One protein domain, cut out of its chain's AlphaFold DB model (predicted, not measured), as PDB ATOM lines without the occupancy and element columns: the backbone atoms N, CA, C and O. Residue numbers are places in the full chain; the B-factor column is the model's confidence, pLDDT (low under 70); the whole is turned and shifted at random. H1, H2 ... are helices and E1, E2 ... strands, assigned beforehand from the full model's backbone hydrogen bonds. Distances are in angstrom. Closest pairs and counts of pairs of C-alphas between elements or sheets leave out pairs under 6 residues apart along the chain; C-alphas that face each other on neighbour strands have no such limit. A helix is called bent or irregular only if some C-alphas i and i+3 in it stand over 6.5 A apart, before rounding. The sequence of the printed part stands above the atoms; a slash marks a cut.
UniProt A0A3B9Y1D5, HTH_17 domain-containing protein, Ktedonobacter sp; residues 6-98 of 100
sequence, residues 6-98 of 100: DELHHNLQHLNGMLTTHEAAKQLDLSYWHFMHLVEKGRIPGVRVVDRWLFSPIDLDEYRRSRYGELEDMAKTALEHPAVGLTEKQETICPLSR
ATOM      1  N   ASP A   6     -33.993  50.004  14.695       51.25
ATOM      2  CA  ASP A   6     -32.751  49.752  15.433       51.25
ATOM      3  C   ASP A   6     -32.204  48.326  15.217       51.25
ATOM      4  O   ASP A   6     -31.000  48.138  15.054       51.25
ATOM      5  N   GLU A   7     -33.083  47.323  15.102       51.72
ATOM      6  CA  GLU A   7     -32.704  45.947  14.745       51.72
ATOM      7  C   GLU A   7     -32.235  45.855  13.288       51.72
ATOM      8  O   GLU A   7     -31.328  45.086  12.971       51.72
ATOM      9  N   LEU A   8     -32.815  46.656  12.389       51.94
ATOM     10  CA  LEU A   8     -32.375  46.728  10.996       51.94
ATOM     11  C   LEU A   8     -30.966  47.331  10.897       51.94
ATOM     12  O   LEU A   8     -30.131  46.795  10.175       51.94
ATOM     13  N   HIS A   9     -30.674  48.395  11.652       48.47
ATOM     14  CA  HIS A   9     -29.349  49.023  11.667       48.47
ATOM     15  C   HIS A   9     -28.283  48.101  12.268       48.47
ATOM     16  O   HIS A   9     -27.196  48.010  11.705       48.47
ATOM     17  N   HIS A  10     -28.593  47.359  13.335       50.94
ATOM     18  CA  HIS A  10     -27.669  46.376  13.914       50.94
ATOM     19  C   HIS A  10     -27.391  45.208  12.946       50.94
ATOM     20  O   HIS A  10     -26.244  44.812  12.746       50.94
ATOM     21  N   ASN A  11     -28.420  44.688  12.267       52.31
ATOM     22  CA  ASN A  11     -28.251  43.633  11.260       52.31
ATOM     23  C   ASN A  11     -27.504  44.123  10.006       52.31
ATOM     24  O   ASN A  11     -26.684  43.394   9.455       52.31
ATOM     25  N   LEU A  12     -27.734  45.365   9.570       52.38
ATOM     26  CA  LEU A  12     -27.004  45.987   8.459       52.38
ATOM     27  C   LEU A  12     -25.550  46.317   8.827       52.38
ATOM     28  O   LEU A  12     -24.673  46.223   7.971       52.38
ATOM     29  N   GLN A  13     -25.268  46.652  10.088       52.06
ATOM     30  CA  GLN A  13     -23.899  46.813  10.585       52.06
ATOM     31  C   GLN A  13     -23.113  45.499  10.538       52.06
ATOM     32  O   GLN A  13     -21.937  45.533  10.197       52.06
ATOM     33  N   HIS A  14     -23.753  44.351  10.782       54.75
ATOM     34  CA  HIS A  14     -23.116  43.041  10.588       54.75
ATOM     35  C   HIS A  14     -22.881  42.680   9.119       54.75
ATOM     36  O   HIS A  14     -21.984  41.898   8.833       54.75
ATOM     37  N   LEU A  15     -23.660  43.241   8.190       60.56
ATOM     38  CA  LEU A  15     -23.464  43.047   6.750       60.56
ATOM     39  C   LEU A  15     -22.350  43.947   6.191       60.56
ATOM     40  O   LEU A  15     -21.703  43.581   5.209       60.56
ATOM     41  N   ASN A  16     -22.096  45.101   6.818       63.19
ATOM     42  CA  ASN A  16     -20.974  45.973   6.478       63.19
ATOM     43  C   ASN A  16     -19.648  45.289   6.846       63.19
ATOM     44  O   ASN A  16     -19.234  45.280   8.000       63.19
ATOM     45  N   GLY A  17     -18.982  44.722   5.840       76.12
ATOM     46  CA  GLY A  17     -17.710  44.011   5.994       76.12
ATOM     47  C   GLY A  17     -17.811  42.497   5.827       76.12
ATOM     48  O   GLY A  17     -16.781  41.829   5.865       76.12
ATOM     49  N   MET A  18     -19.009  41.949   5.596       87.38
ATOM     50  CA  MET A  18     -19.128  40.562   5.159       87.38
ATOM     51  C   MET A  18     -18.658  40.400   3.719       87.38
ATOM     52  O   MET A  18     -18.924  41.233   2.852       87.38
ATOM     53  N   LEU A  19     -17.984  39.286   3.477       89.25
ATOM     54  CA  LEU A  19     -17.389  38.956   2.197       89.25
ATOM     55  C   LEU A  19     -18.294  38.021   1.416       89.25
ATOM     56  O   LEU A  19     -18.910  37.108   1.971       89.25
ATOM     57  N   THR A  20     -18.342  38.225   0.107       91.88
ATOM     58  CA  THR A  20     -18.929  37.251  -0.812       91.88
ATOM     59  C   THR A  20     -18.065  35.994  -0.881       91.88
ATOM     60  O   THR A  20     -16.884  36.008  -0.533       91.88
ATOM     61  N   THR A  21     -18.613  34.897  -1.406       91.06
ATOM     62  CA  THR A  21     -17.863  33.644  -1.591       91.06
ATOM     63  C   THR A  21     -16.540  33.836  -2.333       91.06
ATOM     64  O   THR A  21     -15.535  33.238  -1.964       91.06
ATOM     65  N   HIS A  22     -16.519  34.670  -3.376       91.06
ATOM     66  CA  HIS A  22     -15.305  34.907  -4.157       91.06
ATOM     67  C   HIS A  22     -14.249  35.686  -3.371       91.06
ATOM     68  O   HIS A  22     -13.068  35.350  -3.443       91.06
ATOM     69  N   GLU A  23     -14.659  36.702  -2.615       92.12
ATOM     70  CA  GLU A  23     -13.750  37.486  -1.775       92.12
ATOM     71  C   GLU A  23     -13.205  36.643  -0.621       92.12
ATOM     72  O   GLU A  23     -11.998  36.637  -0.386       92.12
ATOM     73  N   ALA A  24     -14.069  35.861   0.030       92.62
ATOM     74  CA  ALA A  24     -13.691  34.957   1.108       92.62
ATOM     75  C   ALA A  24     -12.729  33.853   0.633       92.62
ATOM     76  O   ALA A  24     -11.712  33.592   1.277       92.62
ATOM     77  N   ALA A  25     -12.999  33.247  -0.530       93.69
ATOM     78  CA  ALA A  25     -12.105  32.262  -1.136       93.69
ATOM     79  C   ALA A  25     -10.734  32.870  -1.459       93.69
ATOM     80  O   ALA A  25      -9.708  32.266  -1.156       93.69
ATOM     81  N   LYS A  26     -10.711  34.095  -2.005       92.75
ATOM     82  CA  LYS A  26      -9.472  34.826  -2.291       92.75
ATOM     83  C   LYS A  26      -8.687  35.158  -1.019       92.75
ATOM     84  O   LYS A  26      -7.466  35.057  -1.036       92.75
ATOM     85  N   GLN A  27      -9.356  35.532   0.071       90.94
ATOM     86  CA  GLN A  27      -8.689  35.827   1.346       90.94
ATOM     87  C   GLN A  27      -7.962  34.603   1.918       90.94
ATOM     88  O   GLN A  27      -6.887  34.747   2.495       90.94
ATOM     89  N   LEU A  28      -8.525  33.408   1.742       90.50
ATOM     90  CA  LEU A  28      -7.901  32.157   2.177       90.50
ATOM     91  C   LEU A  28      -6.962  31.536   1.130       90.50
ATOM     92  O   LEU A  28      -6.443  30.448   1.365       90.50
ATOM     93  N   ASP A  29      -6.772  32.200  -0.014       92.06
ATOM     94  CA  ASP A  29      -6.045  31.685  -1.180       92.06
ATOM     95  C   ASP A  29      -6.533  30.290  -1.630       92.06
ATOM     96  O   ASP A  29      -5.770  29.384  -1.967       92.06
ATOM     97  N   LEU A  30      -7.855  30.092  -1.602       93.12
ATOM     98  CA  LEU A  30      -8.509  28.848  -2.002       93.12
ATOM     99  C   LEU A  30      -9.263  29.024  -3.318       93.12
ATOM    100  O   LEU A  30      -9.826  30.075  -3.625       93.12
ATOM    101  N   SER A  31      -9.359  27.936  -4.085       95.19
ATOM    102  CA  SER A  31     -10.284  27.898  -5.214       95.19
ATOM    103  C   SER A  31     -11.731  27.972  -4.719       95.19
ATOM    104  O   SER A  31     -12.067  27.445  -3.657       95.19
ATOM    105  N   TYR A  32     -12.609  28.569  -5.528       93.75
ATOM    106  CA  TYR A  32     -14.042  28.663  -5.232       93.75
ATOM    107  C   TYR A  32     -14.651  27.301  -4.859       93.75
ATOM    108  O   TYR A  32     -15.362  27.185  -3.866       93.75
ATOM    109  N   TRP A  33     -14.327  26.254  -5.626       95.06
ATOM    110  CA  TRP A  33     -14.817  24.896  -5.380       95.06
ATOM    111  C   TRP A  33     -14.360  24.339  -4.037       95.06
ATOM    112  O   TRP A  33     -15.162  23.766  -3.304       95.06
ATOM    113  N   HIS A  34     -13.082  24.515  -3.699       94.50
ATOM    114  CA  HIS A  34     -12.563  24.044  -2.422       94.50
ATOM    115  C   HIS A  34     -13.190  24.817  -1.258       94.50
ATOM    116  O   HIS A  34     -13.593  24.212  -0.268       94.50
ATOM    117  N   PHE A  35     -13.336  26.132  -1.404       94.88
ATOM    118  CA  PHE A  35     -13.990  26.971  -0.411       94.88
ATOM    119  C   PHE A  35     -15.446  26.541  -0.173       94.88
ATOM    120  O   PHE A  35     -15.829  26.272   0.962       94.88
ATOM    121  N   MET A  36     -16.240  26.376  -1.236       93.81
ATOM    122  CA  MET A  36     -17.630  25.920  -1.116       93.81
ATOM    123  C   MET A  36     -17.738  24.531  -0.487       93.81
ATOM    124  O   MET A  36     -18.578  24.328   0.382       93.81
ATOM    125  N   HIS A  37     -16.842  23.604  -0.832       94.81
ATOM    126  CA  HIS A  37     -16.794  22.280  -0.200       94.81
ATOM    127  C   HIS A  37     -16.541  22.349   1.313       94.81
ATOM    128  O   HIS A  37     -17.062  21.537   2.077       94.81
ATOM    129  N   LEU A  38     -15.741  23.315   1.778       93.19
ATOM    130  CA  LEU A  38     -15.506  23.537   3.209       93.19
ATOM    131  C   LEU A  38     -16.738  24.125   3.903       93.19
ATOM    132  O   LEU A  38     -17.059  23.704   5.018       93.19
ATOM    133  N   VAL A  39     -17.439  25.044   3.239       93.38
ATOM    134  CA  VAL A  39     -18.707  25.613   3.721       93.38
ATOM    135  C   VAL A  39     -19.782  24.526   3.816       93.38
ATOM    136  O   VAL A  39     -20.414  24.377   4.858       93.38
ATOM    137  N   GLU A  40     -19.934  23.691   2.786       91.81
ATOM    138  CA  GLU A  40     -20.887  22.569   2.762       91.81
ATOM    139  C   GLU A  40     -20.596  21.521   3.845       91.81
ATOM    140  O   GLU A  40     -21.515  20.935   4.417       91.81
ATOM    141  N   LYS A  41     -19.318  21.317   4.181       93.12
ATOM    142  CA  LYS A  41     -18.891  20.462   5.299       93.12
ATOM    143  C   LYS A  41     -19.029  21.118   6.676       93.12
ATOM    144  O   LYS A  41     -18.644  20.492   7.666       93.12
ATOM    145  N   GLY A  42     -19.507  22.360   6.751       90.38
ATOM    146  CA  GLY A  42     -19.654  23.117   7.996       90.38
ATOM    147  C   GLY A  42     -18.324  23.485   8.659       90.38
ATOM    148  O   GLY A  42     -18.278  23.682   9.869       90.38
ATOM    149  N   ARG A  43     -17.223  23.521   7.895       91.50
ATOM    150  CA  ARG A  43     -15.887  23.877   8.407       91.50
ATOM    151  C   ARG A  43     -15.638  25.377   8.421       91.50
ATOM    152  O   ARG A  43     -14.845  25.834   9.233       91.50
ATOM    153  N   ILE A  44     -16.293  26.108   7.524       92.50
ATOM    154  CA  ILE A  44     -16.292  27.567   7.488       92.50
ATOM    155  C   ILE A  44     -17.745  28.005   7.687       92.50
ATOM    156  O   ILE A  44     -18.592  27.625   6.869       92.50
ATOM    157  N   PRO A  45     -18.063  28.747   8.759       89.69
ATOM    158  CA  PRO A  45     -19.406  29.260   8.960       89.69
ATOM    159  C   PRO A  45     -19.707  30.341   7.918       89.69
ATOM    160  O   PRO A  45     -18.856  31.149   7.550       89.69
ATOM    161  N   GLY A  46     -20.938  30.343   7.423       87.94
ATOM    162  CA  GLY A  46     -21.425  31.334   6.476       87.94
ATOM    163  C   GLY A  46     -22.910  31.571   6.684       87.94
ATOM    164  O   GLY A  46     -23.641  30.675   7.112       87.94
ATOM    165  N   VAL A  47     -23.361  32.779   6.368       87.25
ATOM    166  CA  VAL A  47     -24.773  33.154   6.435       87.25
ATOM    167  C   VAL A  47     -25.299  33.290   5.017       87.25
ATOM    168  O   VAL A  47     -24.720  33.988   4.186       87.25
ATOM    169  N   ARG A  48     -26.418  32.626   4.730       85.75
ATOM    170  CA  ARG A  48     -27.115  32.787   3.456       85.75
ATOM    171  C   ARG A  48     -28.230  33.815   3.607       85.75
ATOM    172  O   ARG A  48     -29.201  33.578   4.320       85.75
ATOM    173  N   VAL A  49     -28.100  34.936   2.904       83.25
ATOM    174  CA  VAL A  49     -29.108  35.999   2.844       83.25
ATOM    175  C   VAL A  49     -29.732  35.972   1.456       83.25
ATOM    176  O   VAL A  49     -29.080  36.305   0.469       83.25
ATOM    177  N   VAL A  50     -30.997  35.545   1.382       82.44
ATOM    178  CA  VAL A  50     -31.747  35.342   0.130       82.44
ATOM    179  C   VAL A  50     -31.010  34.379  -0.819       82.44
ATOM    180  O   VAL A  50     -31.066  33.157  -0.650       82.44
ATOM    181  N   ASP A  51     -30.296  34.905  -1.808       83.00
ATOM    182  CA  ASP A  51     -29.594  34.174  -2.860       83.00
ATOM    183  C   ASP A  51     -28.066  34.210  -2.707       83.00
ATOM    184  O   ASP A  51     -27.363  33.568  -3.486       83.00
ATOM    185  N   ARG A  52     -27.539  34.913  -1.697       82.38
ATOM    186  CA  ARG A  52     -26.100  35.155  -1.540       82.38
ATOM    187  C   ARG A  52     -25.552  34.567  -0.251       82.38
ATOM    188  O   ARG A  52     -26.171  34.661   0.808       82.38
ATOM    189  N   TRP A  53     -24.362  33.992  -0.357       89.50
ATOM    190  CA  TRP A  53     -23.546  33.617   0.788       89.50
ATOM    191  C   TRP A  53     -22.680  34.792   1.220       89.50
ATOM    192  O   TRP A  53     -22.048  35.443   0.384       89.50
ATOM    193  N   LEU A  54     -22.664  35.027   2.525       90.25
ATOM    194  CA  LEU A  54     -21.905  36.072   3.182       90.25
ATOM    195  C   LEU A  54     -21.081  35.465   4.316       90.25
ATOM    196  O   LEU A  54     -21.568  34.619   5.071       90.25
ATOM    197  N   PHE A  55     -19.831  35.900   4.412       90.50
ATOM    198  CA  PHE A  55     -18.841  35.346   5.328       90.50
ATOM    199  C   PHE A  55     -18.247  36.450   6.191       90.50
ATOM    200  O   PHE A  55     -17.883  37.514   5.691       90.50
ATOM    201  N   SER A  56     -18.146  36.191   7.490       90.06
ATOM    202  CA  SER A  56     -17.474  37.089   8.424       90.06
ATOM    203  C   SER A  56     -15.955  36.981   8.242       90.06
ATOM    204  O   SER A  56     -15.427  35.869   8.300       90.06
ATOM    205  N   PRO A  57     -15.220  38.097   8.080       90.19
ATOM    206  CA  PRO A  57     -13.757  38.074   8.052       90.19
ATOM    207  C   PRO A  57     -13.141  37.435   9.302       90.19
ATOM    208  O   PRO A  57     -12.130  36.747   9.199       90.19
ATOM    209  N   ILE A  58     -13.776  37.618  10.466       88.81
ATOM    210  CA  ILE A  58     -13.312  37.065  11.747       88.81
ATOM    211  C   ILE A  58     -13.331  35.534  11.700       88.81
ATOM    212  O   ILE A  58     -12.352  34.898  12.081       88.81
ATOM    213  N   ASP A  59     -14.407  34.950  11.170       90.25
ATOM    214  CA  ASP A  59     -14.553  33.497  11.082       90.25
ATOM    215  C   ASP A  59     -13.559  32.892  10.078       90.25
ATOM    216  O   ASP A  59     -13.033  31.795  10.279       90.25
ATOM    217  N   LEU A  60     -13.269  33.613   8.989       91.81
ATOM    218  CA  LEU A  60     -12.246  33.212   8.020       91.81
ATOM    219  C   LEU A  60     -10.846  33.242   8.644       91.81
ATOM    220  O   LEU A  60     -10.061  32.313   8.438       91.81
ATOM    221  N   ASP A  61     -10.540  34.271   9.432       90.44
ATOM    222  CA  ASP A  61      -9.270  34.375  10.151       90.44
ATOM    223  C   ASP A  61      -9.131  33.295  11.230       90.44
ATOM    224  O   ASP A  61      -8.044  32.736  11.405       90.44
ATOM    225  N   GLU A  62     -10.217  32.955  11.925       90.12
ATOM    226  CA  GLU A  62     -10.249  31.844  12.878       90.12
ATOM    227  C   GLU A  62      -9.999  30.506  12.172       90.12
ATOM    228  O   GLU A  62      -9.139  29.730  12.603       90.12
ATOM    229  N   TYR A  63     -10.657  30.266  11.032       91.75
ATOM    230  CA  TYR A  63     -10.380  29.091  10.208       91.75
ATOM    231  C   TYR A  63      -8.903  29.039   9.793       91.75
ATOM    232  O   TYR A  63      -8.250  28.007   9.988       91.75
ATOM    233  N   ARG A  64      -8.340  30.146   9.289       90.62
ATOM    234  CA  ARG A  64      -6.925  30.234   8.893       90.62
ATOM    235  C   ARG A  64      -5.995  29.913  10.061       90.62
ATOM    236  O   ARG A  64      -5.119  29.062   9.914       90.62
ATOM    237  N   ARG A  65      -6.221  30.513  11.233       89.62
ATOM    238  CA  ARG A  65      -5.443  30.235  12.452       89.62
ATOM    239  C   ARG A  65      -5.557  28.782  12.898       89.62
ATOM    240  O   ARG A  65      -4.542  28.179  13.219       89.62
ATOM    241  N   SER A  66      -6.749  28.193  12.858       90.31
ATOM    242  CA  SER A  66      -6.941  26.790  13.249       90.31
ATOM    243  C   SER A  66      -6.178  25.803  12.354       90.31
ATOM    244  O   SER A  66      -5.832  24.706  12.786       90.31
ATOM    245  N   ARG A  67      -5.925  26.174  11.091       87.00
ATOM    246  CA  ARG A  67      -5.276  25.311  10.092       87.00
ATOM    247  C   ARG A  67      -3.784  25.568   9.947       87.00
ATOM    248  O   ARG A  67      -3.044  24.622   9.696       87.00
ATOM    249  N   TYR A  68      -3.371  26.825  10.054       86.38
ATOM    250  CA  TYR A  68      -2.022  27.271   9.713       86.38
ATOM    251  C   TYR A  68      -1.333  28.037  10.842       86.38
ATOM    252  O   TYR A  68      -0.150  28.321  10.711       86.38
ATOM    253  N   GLY A  69      -2.024  28.351  11.942       85.88
ATOM    254  CA  GLY A  69      -1.504  29.195  13.021       85.88
ATOM    255  C   GLY A  69      -0.201  28.670  13.612       85.88
ATOM    256  O   GLY A  69       0.787  29.388  13.612       85.88
ATOM    257  N   GLU A  70      -0.156  27.391  13.995       87.00
ATOM    258  CA  GLU A  70       1.066  26.778  14.542       87.00
ATOM    259  C   GLU A  70       2.250  26.874  13.568       87.00
ATOM    260  O   GLU A  70       3.369  27.184  13.967       87.00
ATOM    261  N   LEU A  71       2.003  26.657  12.272       87.12
ATOM    262  CA  LEU A  71       3.036  26.751  11.239       87.12
ATOM    263  C   LEU A  71       3.477  28.199  10.997       87.12
ATOM    264  O   LEU A  71       4.669  28.443  10.818       87.12
ATOM    265  N   GLU A  72       2.542  29.152  10.995       87.00
ATOM    266  CA  GLU A  72       2.834  30.585  10.885       87.00
ATOM    267  C   GLU A  72       3.668  31.068  12.081       87.00
ATOM    268  O   GLU A  72       4.657  31.776  11.888       87.00
ATOM    269  N   ASP A  73       3.325  30.639  13.295       87.50
ATOM    270  CA  ASP A  73       4.032  30.998  14.526       87.50
ATOM    271  C   ASP A  73       5.442  30.391  14.565       87.50
ATOM    272  O   ASP A  73       6.419  31.078  14.884       87.50
ATOM    273  N   MET A  74       5.581  29.125  14.159       87.62
ATOM    274  CA  MET A  74       6.887  28.480  14.003       87.62
ATOM    275  C   MET A  74       7.749  29.187  12.952       87.62
ATOM    276  O   MET A  74       8.936  29.414  13.185       87.62
ATOM    277  N   ALA A  75       7.166  29.548  11.805       85.31
ATOM    278  CA  ALA A  75       7.878  30.253  10.745       85.31
ATOM    279  C   ALA A  75       8.356  31.635  11.211       85.31
ATOM    280  O   ALA A  75       9.510  31.982  10.971       85.31
ATOM    281  N   LYS A  76       7.514  32.394  11.924       85.81
ATOM    282  CA  LYS A  76       7.906  33.681  12.523       85.81
ATOM    283  C   LYS A  76       9.052  33.515  13.515       85.81
ATOM    284  O   LYS A  76      10.081  34.160  13.359       85.81
ATOM    285  N   THR A  77       8.922  32.570  14.445       87.19
ATOM    286  CA  THR A  77       9.959  32.284  15.450       87.19
ATOM    287  C   THR A  77      11.296  31.919  14.798       87.19
ATOM    288  O   THR A  77      12.354  32.366  15.233       87.19
ATOM    289  N   ALA A  78      11.267  31.115  13.731       84.94
ATOM    290  CA  ALA A  78      12.473  30.746  12.997       84.94
ATOM    291  C   ALA A  78      13.115  31.951  12.290       84.94
ATOM    292  O   ALA A  78      14.340  32.064  12.283       84.94
ATOM    293  N   LEU A  79      12.308  32.847  11.716       84.44
ATOM    294  CA  LEU A  79      12.782  34.051  11.026       84.44
ATOM    295  C   LEU A  79      13.329  35.125  11.978       84.44
ATOM    296  O   LEU A  79      14.199  35.891  11.579       84.44
ATOM    297  N   GLU A  80      12.857  35.175  13.222       83.81
ATOM    298  CA  GLU A  80      13.369  36.083  14.262       83.81
ATOM    299  C   GLU A  80      14.708  35.615  14.858       83.81
ATOM    300  O   GLU A  80      15.387  36.368  15.560       83.81
ATOM    301  N   HIS A  81      15.119  34.370  14.596       81.81
ATOM    302  CA  HIS A  81      16.348  33.830  15.159       81.81
ATOM    303  C   HIS A  81      17.583  34.506  14.527       81.81
ATOM    304  O   HIS A  81      17.748  34.467  13.309       81.81
ATOM    305  N   PRO A  82      18.543  35.020  15.321       76.94
ATOM    306  CA  PRO A  82      19.667  35.832  14.825       76.94
ATOM    307  C   PRO A  82      20.635  35.091  13.888       76.94
ATOM    308  O   PRO A  82      21.448  35.713  13.210       76.94
ATOM    309  N   ALA A  83      20.569  33.757  13.845       79.31
ATOM    310  CA  ALA A  83      21.327  32.938  12.895       79.31
ATOM    311  C   ALA A  83      20.682  32.847  11.497       79.31
ATOM    312  O   ALA A  83      21.314  32.338  10.571       79.31
ATOM    313  N   VAL A  84      19.438  33.305  11.334       77.12
ATOM    314  CA  VAL A  84      18.705  33.289  10.065       77.12
ATOM    315  C   VAL A  84      18.804  34.673   9.432       77.12
ATOM    316  O   VAL A  84      17.971  35.544   9.641       77.12
ATOM    317  N   GLY A  85      19.865  34.881   8.653       78.56
ATOM    318  CA  GLY A  85      20.008  36.057   7.797       78.56
ATOM    319  C   GLY A  85      19.395  35.783   6.430       78.56
ATOM    320  O   GLY A  85      19.964  35.022   5.642       78.56
ATOM    321  N   LEU A  86      18.239  36.380   6.141       77.62
ATOM    322  CA  LEU A  86      17.681  36.339   4.795       77.62
ATOM    323  C   LEU A  86      18.482  37.260   3.868       77.62
ATOM    324  O   LEU A  86      18.948  38.329   4.248       77.62
ATOM    325  N   THR A  87      18.647  36.841   2.617       85.44
ATOM    326  CA  THR A  87      19.126  37.739   1.559       85.44
ATOM    327  C   THR A  87      18.004  38.681   1.116       85.44
ATOM    328  O   THR A  87      16.830  38.322   1.188       85.44
ATOM    329  N   GLU A  88      18.346  39.832   0.534       82.12
ATOM    330  CA  GLU A  88      17.386  40.821   0.001       82.12
ATOM    331  C   GLU A  88      16.316  40.193  -0.923       82.12
ATOM    332  O   GLU A  88      15.121  40.502  -0.864       82.12
ATOM    333  N   LYS A  89      16.724  39.224  -1.755       85.06
ATOM    334  CA  LYS A  89      15.799  38.479  -2.621       85.06
ATOM    335  C   LYS A  89      14.837  37.599  -1.823       85.06
ATOM    336  O   LYS A  89      13.670  37.491  -2.189       85.06
ATOM    337  N   GLN A  90      15.311  36.956  -0.761       82.94
ATOM    338  CA  GLN A  90      14.487  36.080   0.072       82.94
ATOM    339  C   GLN A  90      13.495  36.877   0.922       82.94
ATOM    340  O   GLN A  90      12.351  36.447   1.039       82.94
ATOM    341  N   GLU A  91      13.872  38.054   1.420       81.94
ATOM    342  CA  GLU A  91      12.942  38.972   2.100       81.94
ATOM    343  C   GLU A  91      11.842  39.469   1.151       81.94
ATOM    344  O   GLU A  91      10.659  39.547   1.493       81.94
ATOM    345  N   THR A  92      12.208  39.719  -0.110       81.94
ATOM    346  CA  THR A  92      11.239  40.082  -1.151       81.94
ATOM    347  C   THR A  92      10.256  38.943  -1.438       81.94
ATOM    348  O   THR A  92       9.082  39.192  -1.702       81.94
ATOM    349  N   ILE A  93      10.685  37.683  -1.377       83.31
ATOM    350  CA  ILE A  93       9.822  36.531  -1.687       83.31
ATOM    351  C   ILE A  93       9.018  36.072  -0.463       83.31
ATOM    352  O   ILE A  93       7.899  35.595  -0.630       83.31
ATOM    353  N   CYS A  94       9.552  36.215   0.751       78.94
ATOM    354  CA  CYS A  94       8.915  35.756   1.981       78.94
ATOM    355  C   CYS A  94       8.049  36.868   2.604       78.94
ATOM    356  O   CYS A  94       8.578  37.744   3.290       78.94
ATOM    357  N   PRO A  95       6.713  36.849   2.439       69.31
ATOM    358  CA  PRO A  95       5.846  37.894   2.984       69.31
ATOM    359  C   PRO A  95       5.857  37.952   4.521       69.31
ATOM    360  O   PRO A  95       5.598  39.012   5.082       69.31
ATOM    361  N   LEU A  96       6.207  36.853   5.202       69.31
ATOM    362  CA  LEU A  96       6.303  36.792   6.666       69.31
ATOM    363  C   LEU A  96       7.517  37.553   7.224       69.31
ATOM    364  O   LEU A  96       7.488  37.960   8.377       69.31
ATOM    365  N   SER A  97       8.550  37.792   6.410       62.59
ATOM    366  CA  SER A  97       9.722  38.586   6.813       62.59
ATOM    367  C   SER A  97       9.455  40.098   6.860       62.59
ATOM    368  O   SER A  97      10.158  40.819   7.554       62.59
ATOM    369  N   ARG A  98       8.418  40.583   6.157       59.66
ATOM    370  CA  ARG A  98       8.110  42.018   5.991       59.66
ATOM    371  C   ARG A  98       7.142  42.600   7.025       59.66
ATOM    372  O   ARG A  98       6.752  43.754   6.898       59.66
TER     373      ARG A  98
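Overview. This is residues 6 to 98 of the 100 residues of the protein "HTH_17 domain-containing protein" of Ktedonobacter sp (UniProt A0A3B9Y1D5). A small head of H2, H3 and the hairpin E1 and E2 is followed by the long bent helix H4, which leads away from it to a loose far end, where the chain folds back and H6 packs on arm H4b. Residues 6 to 13 of H1 and residues 87 to 93, of which 88 to 93 belong to H5, stick out. The printed part has 93 residues, with six named helices and two named strands in the order H1 H2 H3 E1 E2 H4 H5 H6; the sheet E1 - E2 is antiparallel and the class is mostly helix. The whole is loose, with a radius of gyration of the C-alphas of 17.6 A, and spans 55 by 32 by 22 A.

Arrangement. H1, residues 6 to 15, touches no helix. H2, residues 21 to 27, touches H3, residues 32 to 40, about perpendicular at 73 degrees; their closest C-alphas, of Ala 25 and Phe 35, are 5.7 A apart. E1, residues 47 to 49, and E2, residues 52 to 55, form an antiparallel hairpin, with N 47 and O 54 within hydrogen-bond range at 2.9 A. H4, residues 57 to 80, was assigned as one helix by its hydrogen bonds but is bent, with C-alphas 67 and 70 7.9 A apart; its arms H4a, residues 57 to 67, and H4b, residues 70 to 80, are about perpendicular at 82 degrees. H2 and H4a are close but not clearly touching, Ala 24 and Leu 60 being closest with C-alphas 7.3 A apart. H4b touches H6, residues 95 to 98, closest at the C-alphas of Lys 76 and Leu 96, 6.8 A. H5, residues 88 to 93, is apart from H4b. Every O i to N i+4 pair is within hydrogen-bond range in H1, H2, H3, H4a, H4b and H5; H6 is too short for one.

Along the chain. H1 begins at C-alpha 6 (-32.751, 49.752, 15.433) and is 14.4 A long. H3 measures 12.2 A, H4a 15.5 A and H4b 15.4 A. H6 ends at C-alpha 98 (8.110, 42.018, 5.991).

Size, cuts and confidence. The two farthest C-alphas, of Asp 6 and Ala 83, are 56.7 A apart. The printed part has no cut and no long link. Residues 6 to 16 and 95 to 98 have pLDDT under 70.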